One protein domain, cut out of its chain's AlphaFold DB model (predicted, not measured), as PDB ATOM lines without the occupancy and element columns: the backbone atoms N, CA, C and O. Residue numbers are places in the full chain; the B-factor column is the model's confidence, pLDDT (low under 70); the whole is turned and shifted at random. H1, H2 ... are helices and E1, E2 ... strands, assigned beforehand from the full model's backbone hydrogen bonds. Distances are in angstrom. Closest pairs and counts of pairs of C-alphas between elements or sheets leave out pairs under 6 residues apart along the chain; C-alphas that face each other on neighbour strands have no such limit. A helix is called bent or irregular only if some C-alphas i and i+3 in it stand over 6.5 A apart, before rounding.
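Overview. This is residues 15 to 131 of the 131 residues of an uncharacterized protein of Candidatus Gracilibacteria bacterium (UniProt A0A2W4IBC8). A small, twisted sheet of four strands stands between two groups of helices. H1, H2 and H5 make a loose cluster at one end with short H4 near H1, while H3 packs over edge strand E2 and H6, touching H3, makes the far end of the long axis. The printed part has 117 residues, in the order H1, H2, E1, H3, E2, H4, H5, E3, E4, H6; the class is mixed, helices and strands. The mixed sheet runs E1, E3, E4, E2. The whole is compact, with a radius of gyration of the C-alphas of 14.5 A, yet elongated, spanning 47 by 28 by 24 A.

Along the chain. H1, residues 15 to 35, begins at C-alpha 15 (-35.694, -45.428, 32.613) and measures 30.3 A; it has a kink of 50 degrees near residue 22 and is irregular, C-alphas 19 and 22 being 7.8 A apart. H2 is residues 41 to 47, E1 48 to 50, and H3 60 to 69, 14.1 A. E2, residues 74 to 81, measures 19.6 A and bends by 58 degrees at residue 77. H4 is residues 84 to 87, H5 90 to 97, E3 102 to 106, and E4 111 to 117, 19.4 A. H6, residues 123 to 130, ends at C-alpha 130 (-28.537, -71.079, 8.153).

Arrangement. E1 and E3 are parallel, with N 49 and O 103 2.8 A apart. The hairpin E3 and E4 is antiparallel, with N 104 and O 113 at 2.9 A. E4 and E2 are antiparallel, with N 112 and O 80 at 2.8 A. E1, H3, E2 and E2, H4, H5, E3 are split strand-helix-strand units, their parallel strands not neighbours, with right-handed crossovers. H3 is on one face of the sheet, two layers, at a height over the sheet of 8.7 A; C-alphas 64 and 75 are its closest to E2, 5.5 A. H6 is not on the sheet but touches H3, about perpendicular at 78 degrees, C-alphas 65 and 125 being closest at 7.0 A. H1, H2, H4 and H5 only graze the sheet. H2 and H5 touch, about perpendicular at 88 degrees, C-alphas 44 and 97 being closest at 5.2 A. H1 only just touches H5 with residues 31 to 35 alone, by 3 pairs of C-alphas within 8 A, the closest 31 and 93 at 6.6 A. H2, H3 and H5 have every O i to N i+4 pair within hydrogen-bond range, H1 15 of 17 and H6 3 of 4; H4 is too short for such a pair.

Size, cuts and confidence. The C-alphas of Lys 36 and Asn 131, the two farthest apart, are 47.5 A apart. The printed part has no cut, and no link is long. Mean pLDDT of the printed part is 77.5; residues 15 to 17, 51 to 58 and 119 to 131 are under 70.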
ATOM      1  N   TYR A  15     -36.674 -45.347  31.540       62.66
ATOM      2  CA  TYR A  15     -35.694 -45.428  32.613       62.66
ATOM      3  C   TYR A  15     -34.228 -45.289  32.151       62.66
ATOM      4  O   TYR A  15     -33.475 -44.519  32.750       62.66
ATOM      5  N   PHE A  16     -33.815 -45.982  31.083       63.62
ATOM      6  CA  PHE A  16     -32.425 -45.961  30.600       63.62
ATOM      7  C   PHE A  16     -32.035 -44.603  30.031       63.62
ATOM      8  O   PHE A  16     -30.955 -44.091  30.323       63.62
ATOM      9  N   TYR A  17     -32.950 -43.993  29.276       64.38
ATOM     10  CA  TYR A  17     -32.749 -42.653  28.746       64.38
ATOM     11  C   TYR A  17     -32.536 -41.649  29.878       64.38
ATOM     12  O   TYR A  17     -31.539 -40.941  29.875       64.38
ATOM     13  N   ASN A  18     -33.395 -41.656  30.900       70.75
ATOM     14  CA  ASN A  18     -33.262 -40.747  32.041       70.75
ATOM     15  C   ASN A  18     -31.967 -40.969  32.839       70.75
ATOM     16  O   ASN A  18     -31.382 -40.007  33.333       70.75
ATOM     17  N   ARG A  19     -31.507 -42.219  32.963       75.69
ATOM     18  CA  ARG A  19     -30.272 -42.559  33.684       75.69
ATOM     19  C   ARG A  19     -29.015 -42.050  32.979       75.69
ATOM     20  O   ARG A  19     -28.082 -41.629  33.658       75.69
ATOM     21  N   TYR A  20     -28.988 -42.093  31.648       77.81
ATOM     22  CA  TYR A  20     -27.802 -41.754  30.852       77.81
ATOM     23  C   TYR A  20     -27.917 -40.439  30.076       77.81
ATOM     24  O   TYR A  20     -26.963 -40.052  29.406       77.81
ATOM     25  N   PHE A  21     -29.032 -39.715  30.207       81.94
ATOM     26  CA  PHE A  21     -29.307 -38.466  29.492       81.94
ATOM     27  C   PHE A  21     -28.161 -37.455  29.583       81.94
ATOM     28  O   PHE A  21     -27.735 -36.930  28.559       81.94
ATOM     29  N   SER A  22     -27.606 -37.246  30.781       83.94
ATOM     30  CA  SER A  22     -26.498 -36.307  30.990       83.94
ATOM     31  C   SER A  22     -25.241 -36.679  30.202       83.94
ATOM     32  O   SER A  22     -24.594 -35.794  29.651       83.94
ATOM     33  N   LYS A  23     -24.918 -37.974  30.086       85.75
ATOM     34  CA  LYS A  23     -23.782 -38.442  29.275       85.75
ATOM     35  C   LYS A  23     -24.035 -38.240  27.778       85.75
ATOM     36  O   LYS A  23     -23.126 -37.902  27.034       85.75
ATOM     37  N   ILE A  24     -25.274 -38.429  27.321       86.25
ATOM     38  CA  ILE A  24     -25.643 -38.174  25.920       86.25
ATOM     39  C   ILE A  24     -25.538 -36.681  25.602       86.25
ATOM     40  O   ILE A  24     -25.045 -36.311  24.539       86.25
ATOM     41  N   GLU A  25     -26.001 -35.822  26.513       88.25
ATOM     42  CA  GLU A  25     -25.843 -34.373  26.384       88.25
ATOM     43  C   GLU A  25     -24.372 -33.971  26.322       88.25
ATOM     44  O   GLU A  25     -24.006 -33.201  25.440       88.25
ATOM     45  N   GLU A  26     -23.527 -34.548  27.177       88.38
ATOM     46  CA  GLU A  26     -22.080 -34.318  27.162       88.38
ATOM     47  C   GLU A  26     -21.454 -34.675  25.806       88.38
ATOM     48  O   GLU A  26     -20.684 -33.886  25.258       88.38
ATOM     49  N   LEU A  27     -21.832 -35.816  25.218       87.69
ATOM     50  CA  LEU A  27     -21.377 -36.183  23.875       87.69
ATOM     51  C   LEU A  27     -21.861 -35.189  22.821       87.69
ATOM     52  O   LEU A  27     -21.076 -34.762  21.979       87.69
ATOM     53  N   PHE A  28     -23.137 -34.800  22.855       89.19
ATOM     54  CA  PHE A  28     -23.670 -33.822  21.909       89.19
ATOM     55  C   PHE A  28     -22.913 -32.493  21.984       89.19
ATOM     56  O   PHE A  28     -22.538 -31.935  20.949       89.19
ATOM     57  N   ASP A  29     -22.684 -31.996  23.198       89.12
ATOM     58  CA  ASP A  29     -21.995 -30.733  23.438       89.12
ATOM     59  C   ASP A  29     -20.529 -30.822  22.998       89.12
ATOM     60  O   ASP A  29     -20.042 -29.907  22.326       89.12
ATOM     61  N   PHE A  30     -19.852 -31.944  23.276       88.69
ATOM     62  CA  PHE A  30     -18.503 -32.219  22.778       88.69
ATOM     63  C   PHE A  30     -18.449 -32.152  21.251       88.69
ATOM     64  O   PHE A  30     -17.662 -31.381  20.699       88.69
ATOM     65  N   ILE A  31     -19.306 -32.908  20.559       87.62
ATOM     66  CA  ILE A  31     -19.284 -32.971  19.095       87.62
ATOM     67  C   ILE A  31     -19.627 -31.601  18.495       87.62
ATOM     68  O   ILE A  31     -18.950 -31.130  17.580       87.62
ATOM     69  N   SER A  32     -20.656 -30.937  19.023       85.81
ATOM     70  CA  SER A  32     -21.104 -29.627  18.537       85.81
ATOM     71  C   SER A  32     -20.016 -28.564  18.697       85.81
ATOM     72  O   SER A  32     -19.782 -27.766  17.783       85.81
ATOM     73  N   PHE A  33     -19.308 -28.576  19.830       86.88
ATOM     74  CA  PHE A  33     -18.160 -27.706  20.068       86.88
ATOM     75  C   PHE A  33     -16.995 -28.038  19.128       86.88
ATOM     76  O   PHE A  33     -16.425 -27.133  18.512       86.88
ATOM     77  N   HIS A  34     -16.671 -29.325  18.982       86.00
ATOM     78  CA  HIS A  34     -15.540 -29.794  18.187       86.00
ATOM     79  C   HIS A  34     -15.711 -29.466  16.696       86.00
ATOM     80  O   HIS A  34     -14.796 -28.945  16.056       86.00
ATOM     81  N   LEU A  35     -16.910 -29.688  16.152       87.06
ATOM     82  CA  LEU A  35     -17.220 -29.440  14.742       87.06
ATOM     83  C   LEU A  35     -17.521 -27.967  14.427       87.06
ATOM     84  O   LEU A  35     -17.595 -27.606  13.252       87.06
ATOM     85  N   LYS A  36     -17.703 -27.107  15.444       84.56
ATOM     86  CA  LYS A  36     -18.070 -25.678  15.301       84.56
ATOM     87  C   LYS A  36     -19.276 -25.448  14.380       84.56
ATOM     88  O   LYS A  36     -19.365 -24.432  13.689       84.56
ATOM     89  N   LYS A  37     -20.202 -26.403  14.358       76.12
ATOM     90  CA  LYS A  37     -21.399 -26.410  13.514       76.12
ATOM     91  C   LYS A  37     -22.628 -26.459  14.413       76.12
ATOM     92  O   LYS A  37     -22.658 -27.183  15.402       76.12
ATOM     93  N   GLY A  38     -23.648 -25.681  14.061       72.88
ATOM     94  CA  GLY A  38     -24.945 -25.755  14.724       72.88
ATOM     95  C   GLY A  38     -25.727 -26.941  14.179       72.88
ATOM     96  O   GLY A  38     -26.206 -26.876  13.050       72.88
ATOM     97  N   PHE A  39     -25.853 -28.003  14.966       76.88
ATOM     98  CA  PHE A  39     -26.683 -29.153  14.622       76.88
ATOM     99  C   PHE A  39     -27.950 -29.182  15.482       76.88
ATOM    100  O   PHE A  39     -27.899 -28.827  16.665       76.88
ATOM    101  N   PRO A  40     -29.105 -29.589  14.928       82.31
ATOM    102  CA  PRO A  40     -30.313 -29.748  15.721       82.31
ATOM    103  C   PRO A  40     -30.116 -30.859  16.753       82.31
ATOM    104  O   PRO A  40     -29.964 -32.027  16.407       82.31
ATOM    105  N   LYS A  41     -30.172 -30.499  18.041       82.94
ATOM    106  CA  LYS A  41     -30.032 -31.456  19.148       82.94
ATOM    107  C   LYS A  41     -30.990 -32.638  18.990       82.94
ATOM    108  O   LYS A  41     -30.582 -33.779  19.131       82.94
ATOM    109  N   LYS A  42     -32.242 -32.380  18.604       83.56
ATOM    110  CA  LYS A  42     -33.258 -33.421  18.400       83.56
ATOM    111  C   LYS A  42     -32.794 -34.544  17.461       83.56
ATOM    112  O   LYS A  42     -32.975 -35.709  17.799       83.56
ATOM    113  N   ASP A  43     -32.157 -34.200  16.346       80.00
ATOM    114  CA  ASP A  43     -31.745 -35.179  15.339       80.00
ATOM    115  C   ASP A  43     -30.665 -36.114  15.894       80.00
ATOM    116  O   ASP A  43     -30.712 -37.319  15.665       80.00
ATOM    117  N   PHE A  44     -29.741 -35.599  16.710       84.81
ATOM    118  CA  PHE A  44     -28.775 -36.441  17.415       84.81
ATOM    119  C   PHE A  44     -29.468 -37.427  18.364       84.81
ATOM    120  O   PHE A  44     -29.238 -38.631  18.281       84.81
ATOM    121  N   PHE A  45     -30.367 -36.942  19.226       83.81
ATOM    122  CA  PHE A  45     -31.052 -37.794  20.204       83.81
ATOM    123  C   PHE A  45     -31.955 -38.853  19.553       83.81
ATOM    124  O   PHE A  45     -32.032 -39.969  20.063       83.81
ATOM    125  N   ASP A  46     -32.577 -38.558  18.408       82.81
ATOM    126  CA  ASP A  46     -33.383 -39.527  17.646       82.81
ATOM    127  C   ASP A  46     -32.520 -40.644  17.004       82.81
ATOM    128  O   ASP A  46     -33.016 -41.729  16.655       82.81
ATOM    129  N   ASN A  47     -31.213 -40.403  16.861       79.94
ATOM    130  CA  ASN A  47     -30.234 -41.335  16.294       79.94
ATOM    131  C   ASN A  47     -29.392 -42.077  17.334       79.94
ATOM    132  O   ASN A  47     -28.697 -43.033  16.980       79.94
ATOM    133  N   VAL A  48     -29.521 -41.709  18.607       82.25
ATOM    134  CA  VAL A  48     -28.953 -42.440  19.736       82.25
ATOM    135  C   VAL A  48     -29.922 -43.528  20.194       82.25
ATOM    136  O   VAL A  48     -31.091 -43.267  20.481       82.25
ATOM    137  N   LYS A  49     -29.427 -44.761  20.300       78.44
ATOM    138  CA  LYS A  49     -30.144 -45.898  20.881       78.44
ATOM    139  C   LYS A  49     -29.395 -46.471  22.081       78.44
ATOM    140  O   LYS A  49     -28.183 -46.322  22.212       78.44
ATOM    141  N   PHE A  50     -30.145 -47.127  22.957       71.75
ATOM    142  CA  PHE A  50     -29.627 -47.827  24.127       71.75
ATOM    143  C   PHE A  50     -29.977 -49.287  24.020       71.75
ATOM    144  O   PHE A  50     -31.104 -49.620  23.660       71.75
ATOM    145  N   CYS A  51     -29.022 -50.128  24.374       68.62
ATOM    146  CA  CYS A  51     -29.228 -51.548  24.471       68.62
ATOM    147  C   CYS A  51     -28.629 -52.042  25.784       68.62
ATOM    148  O   CYS A  51     -27.436 -51.886  26.044       68.62
ATOM    149  N   ASN A  52     -29.468 -52.635  26.628       63.03
ATOM    150  CA  ASN A  52     -29.029 -53.205  27.895       63.03
ATOM    151  C   ASN A  52     -28.631 -54.676  27.714       63.03
ATOM    152  O   ASN A  52     -29.281 -55.580  28.235       63.03
ATOM    153  N   ILE A  53     -27.585 -54.917  26.925       64.62
ATOM    154  CA  ILE A  53     -26.951 -56.235  26.823       64.62
ATOM    155  C   ILE A  53     -25.724 -56.225  27.725       64.62
ATOM    156  O   ILE A  53     -24.908 -55.305  27.655       64.62
ATOM    157  N   SER A  54     -25.610 -57.248  28.574       60.69
ATOM    158  CA  SER A  54     -24.443 -57.416  29.435       60.69
ATOM    159  C   SER A  54     -23.180 -57.635  28.600       60.69
ATOM    160  O   SER A  54     -23.213 -58.330  27.582       60.69
ATOM    161  N   TYR A  55     -22.058 -57.081  29.066       54.00
ATOM    162  CA  TYR A  55     -20.738 -57.206  28.440       54.00
ATOM    163  C   TYR A  55     -20.386 -58.629  27.980       54.00
ATOM    164  O   TYR A  55     -19.895 -58.827  26.873       54.00
ATOM    165  N   GLU A  56     -20.689 -59.636  28.806       58.59
ATOM    166  CA  GLU A  56     -20.391 -61.049  28.529       58.59
ATOM    167  C   GLU A  56     -21.107 -61.595  27.277       58.59
ATOM    168  O   GLU A  56     -20.732 -62.642  26.756       58.59
ATOM    169  N   SER A  57     -22.124 -60.882  26.786       57.19
ATOM    170  CA  SER A  57     -22.927 -61.230  25.610       57.19
ATOM    171  C   SER A  57     -22.694 -60.290  24.419       57.19
ATOM    172  O   SER A  57     -23.398 -60.414  23.407       57.19
ATOM    173  N   PHE A  58     -21.749 -59.345  24.529       63.75
ATOM    174  CA  PHE A  58     -21.412 -58.428  23.444       63.75
ATOM    175  C   PHE A  58     -20.612 -59.178  22.373       63.75
ATOM    176  O   PHE A  58     -19.403 -59.370  22.469       63.75
ATOM    177  N   ASN A  59     -21.319 -59.622  21.341       71.50
ATOM    178  CA  ASN A  59     -20.757 -60.146  20.106       71.50
ATOM    179  C   ASN A  59     -21.436 -59.398  18.956       71.50
ATOM    180  O   ASN A  59     -22.664 -59.325  18.913       71.50
ATOM    181  N   ILE A  60     -20.648 -58.853  18.028       74.50
ATOM    182  CA  ILE A  60     -21.141 -58.132  16.848       74.50
ATOM    183  C   ILE A  60     -22.182 -58.959  16.083       74.50
ATOM    184  O   ILE A  60     -23.234 -58.432  15.738       74.50
ATOM    185  N   GLU A  61     -21.948 -60.260  15.885       73.44
ATOM    186  CA  GLU A  61     -22.894 -61.153  15.195       73.44
ATOM    187  C   GLU A  61     -24.215 -61.282  15.959       73.44
ATOM    188  O   GLU A  61     -25.293 -61.327  15.369       73.44
ATOM    189  N   HIS A  62     -24.137 -61.297  17.290       73.94
ATOM    190  CA  HIS A  62     -25.314 -61.342  18.144       73.94
ATOM    191  C   HIS A  62     -26.096 -60.023  18.076       73.94
ATOM    192  O   HIS A  62     -27.322 -60.050  18.004       73.94
ATOM    193  N   ILE A  63     -25.420 -58.875  18.022       76.25
ATOM    194  CA  ILE A  63     -26.076 -57.570  17.869       76.25
ATOM    195  C   ILE A  63     -26.706 -57.443  16.479       76.25
ATOM    196  O   ILE A  63     -27.872 -57.066  16.393       76.25
ATOM    197  N   ASP A  64     -25.991 -57.814  15.413       76.06
ATOM    198  CA  ASP A  64     -26.523 -57.853  14.043       76.06
ATOM    199  C   ASP A  64     -27.786 -58.735  13.976       76.06
ATOM    200  O   ASP A  64     -28.805 -58.335  13.405       76.06
ATOM    201  N   TYR A  65     -27.767 -59.900  14.632       75.00
ATOM    202  CA  TYR A  65     -28.933 -60.780  14.745       75.00
ATOM    203  C   TYR A  65     -30.103 -60.129  15.495       75.00
ATOM    204  O   TYR A  65     -31.252 -60.235  15.060       75.00
ATOM    205  N   LEU A  66     -29.845 -59.449  16.614       74.25
ATOM    206  CA  LEU A  66     -30.897 -58.767  17.367       74.25
ATOM    207  C   LEU A  66     -31.490 -57.604  16.564       74.25
ATOM    208  O   LEU A  66     -32.714 -57.467  16.520       74.25
ATOM    209  N   LEU A  67     -30.656 -56.803  15.893       77.38
ATOM    210  CA  LEU A  67     -31.104 -55.718  15.013       77.38
ATOM    211  C   LEU A  67     -32.000 -56.274  13.902       77.38
ATOM    212  O   LEU A  67     -33.082 -55.739  13.650       77.38
ATOM    213  N   PHE A  68     -31.606 -57.400  13.304       76.31
ATOM    214  CA  PHE A  68     -32.412 -58.111  12.318       76.31
ATOM    215  C   PHE A  68     -33.750 -58.599  12.885       76.31
ATOM    216  O   PHE A  68     -34.799 -58.363  12.276       76.31
ATOM    217  N   LYS A  69     -33.736 -59.257  14.049       72.88
ATOM    218  CA  LYS A  69     -34.938 -59.788  14.710       72.88
ATOM    219  C   LYS A  69     -35.956 -58.679  14.998       72.88
ATOM    220  O   LYS A  69     -37.147 -58.869  14.749       72.88
ATOM    221  N   GLU A  70     -35.483 -57.511  15.427       71.12
ATOM    222  CA  GLU A  70     -36.297 -56.307  15.661       71.12
ATOM    223  C   GLU A  70     -36.651 -55.538  14.371       71.12
ATOM    224  O   GLU A  70     -37.246 -54.459  14.418       71.12
ATOM    225  N   LYS A  71     -36.309 -56.080  13.191       74.38
ATOM    226  CA  LYS A  71     -36.517 -55.459  11.867       74.38
ATOM    227  C   LYS A  71     -35.882 -54.072  11.745       74.38
ATOM    228  O   LYS A  71     -36.350 -53.225  10.979       74.38
ATOM    229  N   PHE A  72     -34.805 -53.836  12.481       75.69
ATOM    230  CA  PHE A  72     -34.031 -52.614  12.408       75.69
ATOM    231  C   PHE A  72     -33.070 -52.718  11.216       75.69
ATOM    232  O   PHE A  72     -32.193 -53.572  11.186       75.69
ATOM    233  N   SER A  73     -33.246 -51.874  10.194       81.69
ATOM    234  CA  SER A  73     -32.474 -51.938   8.936       81.69
ATOM    235  C   SER A  73     -31.057 -51.358   9.058       81.69
ATOM    236  O   SER A  73     -30.668 -50.488   8.276       81.69
ATOM    237  N   TYR A  74     -30.306 -51.799  10.063       81.25
ATOM    238  CA  TYR A  74     -28.939 -51.373  10.335       81.25
ATOM    239  C   TYR A  74     -28.074 -52.570  10.728       81.25
ATOM    240  O   TYR A  74     -28.580 -53.540  11.285       81.25
ATOM    241  N   GLU A  75     -26.777 -52.461  10.467       82.88
ATOM    242  CA  GLU A  75     -25.745 -53.403  10.902       82.88
ATOM    243  C   GLU A  75     -24.683 -52.665  11.713       82.88
ATOM    244  O   GLU A  75     -24.480 -51.454  11.548       82.88
ATOM    245  N   VAL A  76     -23.993 -53.392  12.583       84.88
ATOM    246  CA  VAL A  76     -22.838 -52.872  13.305       84.88
ATOM    247  C   VAL A  76     -21.672 -52.740  12.330       84.88
ATOM    248  O   VAL A  76     -21.114 -53.726  11.848       84.88
ATOM    249  N   PHE A  77     -21.289 -51.499  12.053       84.31
ATOM    250  CA  PHE A  77     -20.123 -51.179  11.236       84.31
ATOM    251  C   PHE A  77     -18.836 -51.191  12.063       84.31
ATOM    252  O   PHE A  77     -17.800 -51.665  11.604       84.31
ATOM    253  N   GLN A  78     -18.906 -50.664  13.286       86.25
ATOM    254  CA  GLN A  78     -17.759 -50.546  14.175       86.25
ATOM    255  C   GLN A  78     -18.206 -50.651  15.631       86.25
ATOM    256  O   GLN A  78     -19.249 -50.121  16.007       86.25
ATOM    257  N   GLU A  79     -17.391 -51.304  16.448       86.69
ATOM    258  CA  GLU A  79     -17.473 -51.285  17.905       86.69
ATOM    259  C   GLU A  79     -16.300 -50.460  18.439       86.69
ATOM    260  O   GLU A  79     -15.169 -50.639  17.982       86.69
ATOM    261  N   ILE A  80     -16.573 -49.567  19.387       88.75
ATOM    262  CA  ILE A  80     -15.550 -48.793  20.094       88.75
ATOM    263  C   ILE A  80     -15.876 -48.694  21.581       88.75
ATOM    264  O   ILE A  80     -17.045 -48.736  21.984       88.75
ATOM    265  N   ASP A  81     -14.839 -48.510  22.391       89.25
ATOM    266  CA  ASP A  81     -15.007 -48.136  23.788       89.25
ATOM    267  C   ASP A  81     -15.461 -46.672  23.892       89.25
ATOM    268  O   ASP A  81     -15.177 -45.833  23.034       89.25
ATOM    269  N   TYR A  82     -16.180 -46.346  24.965       86.25
ATOM    270  CA  TYR A  82     -16.713 -44.999  25.186       86.25
ATOM    271  C   TYR A  82     -15.632 -43.917  25.188       86.25
ATOM    272  O   TYR A  82     -15.862 -42.810  24.709       86.25
ATOM    273  N   GLN A  83     -14.452 -44.232  25.724       88.25
ATOM    274  CA  GLN A  83     -13.341 -43.282  25.784       88.25
ATOM    275  C   GLN A  83     -12.807 -42.949  24.386       88.25
ATOM    276  O   GLN A  83     -12.542 -41.784  24.105       88.25
ATOM    277  N   ASP A  84     -12.761 -43.936  23.492       89.69
ATOM    278  CA  ASP A  84     -12.259 -43.770  22.126       89.69
ATOM    279  C   ASP A  84     -13.243 -43.001  21.227       89.69
ATOM    280  O   ASP A  84     -12.877 -42.520  20.156       89.69
ATOM    281  N   PHE A  85     -14.500 -42.833  21.659       87.50
ATOM    282  CA  PHE A  85     -15.489 -42.024  20.939       87.50
ATOM    283  C   PHE A  85     -15.015 -40.587  20.717       87.50
ATOM    284  O   PHE A  85     -15.280 -39.992  19.671       87.50
ATOM    285  N   PHE A  86     -14.317 -40.024  21.704       86.81
ATOM    286  CA  PHE A  86     -13.833 -38.647  21.660       86.81
ATOM    287  C   PHE A  86     -12.679 -38.451  20.668       86.81
ATOM    288  O   PHE A  86     -12.400 -37.314  20.288       86.81
ATOM    289  N   ASP A  87     -12.070 -39.545  20.203       88.56
ATOM    290  CA  ASP A  87     -10.992 -39.553  19.213       88.56
ATOM    291  C   ASP A  87     -11.487 -39.905  17.796       88.56
ATOM    292  O   ASP A  87     -10.689 -40.007  16.859       88.56
ATOM    293  N   LEU A  88     -12.804 -40.075  17.601       88.81
ATOM    294  CA  LEU A  88     -13.377 -40.321  16.279       88.81
ATOM    295  C   LEU A  88     -13.106 -39.164  15.314       88.81
ATOM    296  O   LEU A  88     -13.204 -37.985  15.651       88.81
ATOM    297  N   GLU A  89     -12.850 -39.516  14.054       90.62
ATOM    298  CA  GLU A  89     -12.660 -38.533  12.995       90.62
ATOM    299  C   GLU A  89     -13.891 -37.626  12.831       90.62
ATOM    300  O   GLU A  89     -15.039 -38.083  12.854       90.62
ATOM    301  N   ASN A  90     -13.651 -36.343  12.539       89.06
ATOM    302  CA  ASN A  90     -14.707 -35.349  12.323       89.06
ATOM    303  C   ASN A  90     -15.759 -35.792  11.301       89.06
ATOM    304  O   ASN A  90     -16.936 -35.489  11.468       89.06
ATOM    305  N   ILE A  91     -15.357 -36.530  10.260       88.50
ATOM    306  CA  ILE A  91     -16.290 -37.033   9.247       88.50
ATOM    307  C   ILE A  91     -17.296 -38.032   9.831       88.50
ATOM    308  O   ILE A  91     -18.467 -38.017   9.458       88.50
ATOM    309  N   THR A  92     -16.869 -38.872  10.773       89.00
ATOM    310  CA  THR A  92     -17.736 -39.829  11.467       89.00
ATOM    311  C   THR A  92     -18.671 -39.090  12.414       89.00
ATOM    312  O   THR A  92     -19.875 -39.337  12.408       89.00
ATOM    313  N   LEU A  93     -18.151 -38.113  13.156       89.00
ATOM    314  CA  LEU A  93     -18.954 -37.273  14.044       89.00
ATOM    315  C   LEU A  93     -20.034 -36.474  13.288       89.00
ATOM    316  O   LEU A  93     -21.179 -36.391  13.737       89.00
ATOM    317  N   GLU A  94     -19.711 -35.940  12.107       89.19
ATOM    318  CA  GLU A  94     -20.678 -35.265  11.230       89.19
ATOM    319  C   GLU A  94     -21.781 -36.211  10.741       89.19
ATOM    320  O   GLU A  94     -22.956 -35.831  10.701       89.19
ATOM    321  N   LYS A  95     -21.430 -37.456  10.409       88.88
ATOM    322  CA  LYS A  95     -22.402 -38.488  10.020       88.88
ATOM    323  C   LYS A  95     -23.334 -38.878  11.166       88.88
ATOM    324  O   LYS A  95     -24.513 -39.126  10.926       88.88
ATOM    325  N   ILE A  96     -22.833 -38.906  12.403       87.19
ATOM    326  CA  ILE A  96     -23.660 -39.152  13.595       87.19
ATOM    327  C   ILE A  96     -24.664 -38.008  13.776       87.19
ATOM    328  O   ILE A  96     -25.857 -38.254  13.953       87.19
ATOM    329  N   LEU A  97     -24.210 -36.752  13.691       83.81
ATOM    330  CA  LEU A  97     -25.089 -35.592  13.887       83.81
ATOM    331  C   LEU A  97     -26.110 -35.394  12.763       83.81
ATOM    332  O   LEU A  97     -27.223 -34.946  13.026       83.81
ATOM    333  N   SER A  98     -25.758 -35.734  11.524       82.81
ATOM    334  CA  SER A  98     -26.692 -35.724  10.388       82.81
ATOM    335  C   SER A  98     -27.664 -36.909  10.389       82.81
ATOM    336  O   SER A  98     -28.615 -36.920   9.608       82.81
ATOM    337  N   GLY A  99     -27.445 -37.904  11.256       79.88
ATOM    338  CA  GLY A  99     -28.248 -39.121  11.310       79.88
ATOM    339  C   GLY A  99     -27.992 -40.105  10.173       79.88
ATOM    340  O   GLY A  99     -28.754 -41.062  10.020       79.88
ATOM    341  N   GLU A 100     -26.946 -39.884   9.375       85.12
ATOM    342  CA  GLU A 100     -26.504 -40.826   8.344       85.12
ATOM    343  C   GLU A 100     -26.075 -42.162   8.959       85.12
ATOM    344  O   GLU A 100     -26.366 -43.221   8.399       85.12
ATOM    345  N   ILE A 101     -25.433 -42.110  10.129       87.62
ATOM    346  CA  ILE A 101     -25.115 -43.283  10.948       87.62
ATOM    347  C   ILE A 101     -25.739 -43.128  12.333       87.62
ATOM    348  O   ILE A 101     -25.832 -42.026  12.875       87.62
ATOM    349  N   LYS A 102     -26.185 -44.246  12.902       88.50
ATOM    350  CA  LYS A 102     -26.756 -44.286  14.252       88.50
ATOM    351  C   LYS A 102     -25.720 -44.801  15.233       88.50
ATOM    352  O   LYS A 102     -24.788 -45.494  14.839       88.50
ATOM    353  N   ILE A 103     -25.899 -44.500  16.512       87.19
ATOM    354  CA  ILE A 103     -25.070 -45.084  17.566       87.19
ATOM    355  C   ILE A 103     -25.941 -45.820  18.567       87.19
ATOM    356  O   ILE A 103     -27.056 -45.392  18.875       87.19
ATOM    357  N   CYS A 104     -25.431 -46.937  19.062       84.69
ATOM    358  CA  CYS A 104     -26.078 -47.720  20.094       84.69
ATOM    359  C   CYS A 104     -25.107 -47.935  21.250       84.69
ATOM    360  O   CYS A 104     -24.010 -48.449  21.051       84.69
ATOM    361  N   PHE A 105     -25.508 -47.522  22.448       82.06
ATOM    362  CA  PHE A 105     -24.730 -47.722  23.667       82.06
ATOM    363  C   PHE A 105     -25.053 -49.076  24.285       82.06
ATOM    364  O   PHE A 105     -26.222 -49.464  24.351       82.06
ATOM    365  N   PHE A 106     -24.017 -49.748  24.770       77.81
ATOM    366  CA  PHE A 106     -24.092 -51.046  25.428       77.81
ATOM    367  C   PHE A 106     -23.335 -51.014  26.750       77.81
ATOM    368  O   PHE A 106     -22.547 -50.097  26.997       77.81
ATOM    369  N   ASP A 107     -23.583 -52.032  27.576       74.56
ATOM    370  CA  ASP A 107     -22.859 -52.272  28.824       74.56
ATOM    371  C   ASP A 107     -22.739 -51.009  29.693       74.56
ATOM    372  O   ASP A 107     -21.652 -50.489  29.927       74.56
ATOM    373  N   ASP A 108     -23.879 -50.430  30.082       76.56
ATOM    374  CA  ASP A 108     -23.926 -49.223  30.922       76.56
ATOM    375  C   ASP A 108     -23.075 -48.041  30.408       76.56
ATOM    376  O   ASP A 108     -22.533 -47.245  31.186       76.56
ATOM    377  N   PHE A 109     -23.046 -47.868  29.080       78.19
ATOM    378  CA  PHE A 109     -22.330 -46.792  28.383       78.19
ATOM    379  C   PHE A 109     -20.811 -47.013  28.290       78.19
ATOM    380  O   PHE A 109     -20.094 -46.057  28.011       78.19
ATOM    381  N   ASN A 110     -20.310 -48.231  28.519       81.75
ATOM    382  CA  ASN A 110     -18.889 -48.555  28.348       81.75
ATOM    383  C   ASN A 110     -18.512 -48.746  26.878       81.75
ATOM    384  O   ASN A 110     -17.395 -48.411  26.490       81.75
ATOM    385  N   LYS A 111     -19.444 -49.258  26.065       84.31
ATOM    386  CA  LYS A 111     -19.226 -49.557  24.647       84.31
ATOM    387  C   LYS A 111     -20.257 -48.900  23.754       84.31
ATOM    388  O   LYS A 111     -21.412 -48.698  24.139       84.31
ATOM    389  N   ILE A 112     -19.832 -48.601  22.535       87.38
ATOM    390  CA  ILE A 112     -20.645 -47.963  21.510       87.38
ATOM    391  C   ILE A 112     -20.518 -48.774  20.226       87.38
ATOM    392  O   ILE A 112     -19.422 -48.961  19.702       87.38
ATOM    393  N   ALA A 113     -21.652 -49.216  19.688       87.44
ATOM    394  CA  ALA A 113     -21.719 -49.684  18.314       87.44
ATOM    395  C   ALA A 113     -22.118 -48.524  17.401       87.44
ATOM    396  O   ALA A 113     -23.145 -47.872  17.612       87.44
ATOM    397  N   ILE A 114     -21.327 -48.301  16.362       89.19
ATOM    398  CA  ILE A 114     -21.666 -47.429  15.245       89.19
ATOM    399  C   ILE A 114     -22.433 -48.272  14.233       89.19
ATOM    400  O   ILE A 114     -21.927 -49.261  13.701       89.19
ATOM    401  N   LEU A 115     -23.675 -47.876  13.991       88.50
ATOM    402  CA  LEU A 115     -24.624 -48.579  13.150       88.50
ATOM    403  C   LEU A 115     -24.718 -47.901  11.789       88.50
ATOM    404  O   LEU A 115     -25.045 -46.713  11.693       88.50
ATOM    405  N   ASN A 116     -24.497 -48.675  10.733       86.31
ATOM    406  CA  ASN A 116     -24.691 -48.216   9.367       86.31
ATOM    407  C   ASN A 116     -26.009 -48.748   8.811       86.31
ATOM    408  O   ASN A 116     -26.460 -49.838   9.166       86.31
ATOM    409  N   LYS A 117     -26.651 -47.966   7.947       82.81
ATOM    410  CA  LYS A 117     -27.911 -48.366   7.329       82.81
ATOM    411  C   LYS A 117     -27.652 -49.473   6.311       82.81
ATOM    412  O   LYS A 117     -26.827 -49.325   5.413       82.81
ATOM    413  N   ILE A 118     -28.414 -50.554   6.414       77.81
ATOM    414  CA  ILE A 118     -28.369 -51.643   5.444       77.81
ATOM    415  C   ILE A 118     -29.121 -51.190   4.186       77.81
ATOM    416  O   ILE A 118     -30.334 -50.974   4.219       77.81
ATOM    417  N   PHE A 119     -28.405 -51.046   3.068       64.12
ATOM    418  CA  PHE A 119     -29.002 -50.741   1.758       64.12
ATOM    419  C   PHE A 119     -29.398 -52.002   0.973       64.12
ATOM    420  O   PHE A 119     -30.256 -51.940   0.095       64.12
ATOM    421  N   SER A 120     -28.812 -53.150   1.316       58.50
ATOM    422  CA  SER A 120     -29.070 -54.464   0.723       58.50
ATOM    423  C   SER A 120     -28.861 -55.531   1.791       58.50
ATOM    424  O   SER A 120     -27.872 -55.444   2.512       58.50
ATOM    425  N   PHE A 121     -29.768 -56.509   1.898       56.66
ATOM    426  CA  PHE A 121     -29.654 -57.609   2.864       56.66
ATOM    427  C   PHE A 121     -28.246 -58.227   2.800       56.66
ATOM    428  O   PHE A 121     -27.878 -58.741   1.743       56.66
ATOM    429  N   PRO A 122     -27.442 -58.149   3.875       55.19
ATOM    430  CA  PRO A 122     -26.097 -58.693   3.854       55.19
ATOM    431  C   PRO A 122     -26.182 -60.221   3.829       55.19
ATOM    432  O   PRO A 122     -26.855 -60.807   4.679       55.19
ATOM    433  N   GLU A 123     -25.427 -60.874   2.940       54.47
ATOM    434  CA  GLU A 123     -25.164 -62.331   2.977       54.47
ATOM    435  C   GLU A 123     -24.715 -62.796   4.382       54.47
ATOM    436  O   GLU A 123     -24.927 -63.935   4.796       54.47
ATOM    437  N   LYS A 124     -24.137 -61.873   5.161       56.56
ATOM    438  CA  LYS A 124     -23.730 -62.041   6.558       56.56
ATOM    439  C   LYS A 124     -24.885 -62.449   7.491       56.56
ATOM    440  O   LYS A 124     -24.653 -63.250   8.386       56.56
ATOM    441  N   ILE A 125     -26.114 -61.961   7.276       53.62
ATOM    442  CA  ILE A 125     -27.288 -62.333   8.093       53.62
ATOM    443  C   ILE A 125     -27.874 -63.677   7.638       53.62
ATOM    444  O   ILE A 125     -28.289 -64.473   8.480       53.62
ATOM    445  N   GLU A 126     -27.862 -63.976   6.332       51.56
ATOM    446  CA  GLU A 126     -28.241 -65.310   5.839       51.56
ATOM    447  C   GLU A 126     -27.364 -66.402   6.468       51.56
ATOM    448  O   GLU A 126     -27.885 -67.419   6.916       51.56
ATOM    449  N   ASN A 127     -26.059 -66.158   6.625       50.69
ATOM    450  CA  ASN A 127     -25.151 -67.096   7.295       50.69
ATOM    451  C   ASN A 127     -25.447 -67.311   8.793       50.69
ATOM    452  O   ASN A 127     -25.107 -68.369   9.322       50.69
ATOM    453  N   ILE A 128     -26.086 -66.351   9.472       54.16
ATOM    454  CA  ILE A 128     -26.519 -66.496  10.873       54.16
ATOM    455  C   ILE A 128     -27.804 -67.333  10.966       54.16
ATOM    456  O   ILE A 128     -27.988 -68.063  11.931       54.16
ATOM    457  N   LEU A 129     -28.701 -67.241   9.978       51.31
ATOM    458  CA  LEU A 129     -29.974 -67.977   9.962       51.31
ATOM    459  C   LEU A 129     -29.841 -69.433   9.487       51.31
ATOM    460  O   LEU A 129     -30.745 -70.235   9.729       51.31
ATOM    461  N   VAL A 130     -28.768 -69.756   8.761       45.50
ATOM    462  CA  VAL A 130     -28.537 -71.079   8.153       45.50
ATOM    463  C   VAL A 130     -27.703 -72.013   9.053       45.50
ATOM    464  O   VAL A 130     -27.712 -73.223   8.818       45.50
ATOM    465  N   ASN A 131     -27.044 -71.497  10.098       39.56
ATOM    466  CA  ASN A 131     -26.327 -72.283  11.121       39.56
ATOM    467  C   ASN A 131     -27.118 -72.403  12.430       39.56
ATOM    468  O   ASN A 131     -26.898 -73.410  13.143       39.56
TER     469      ASN A 131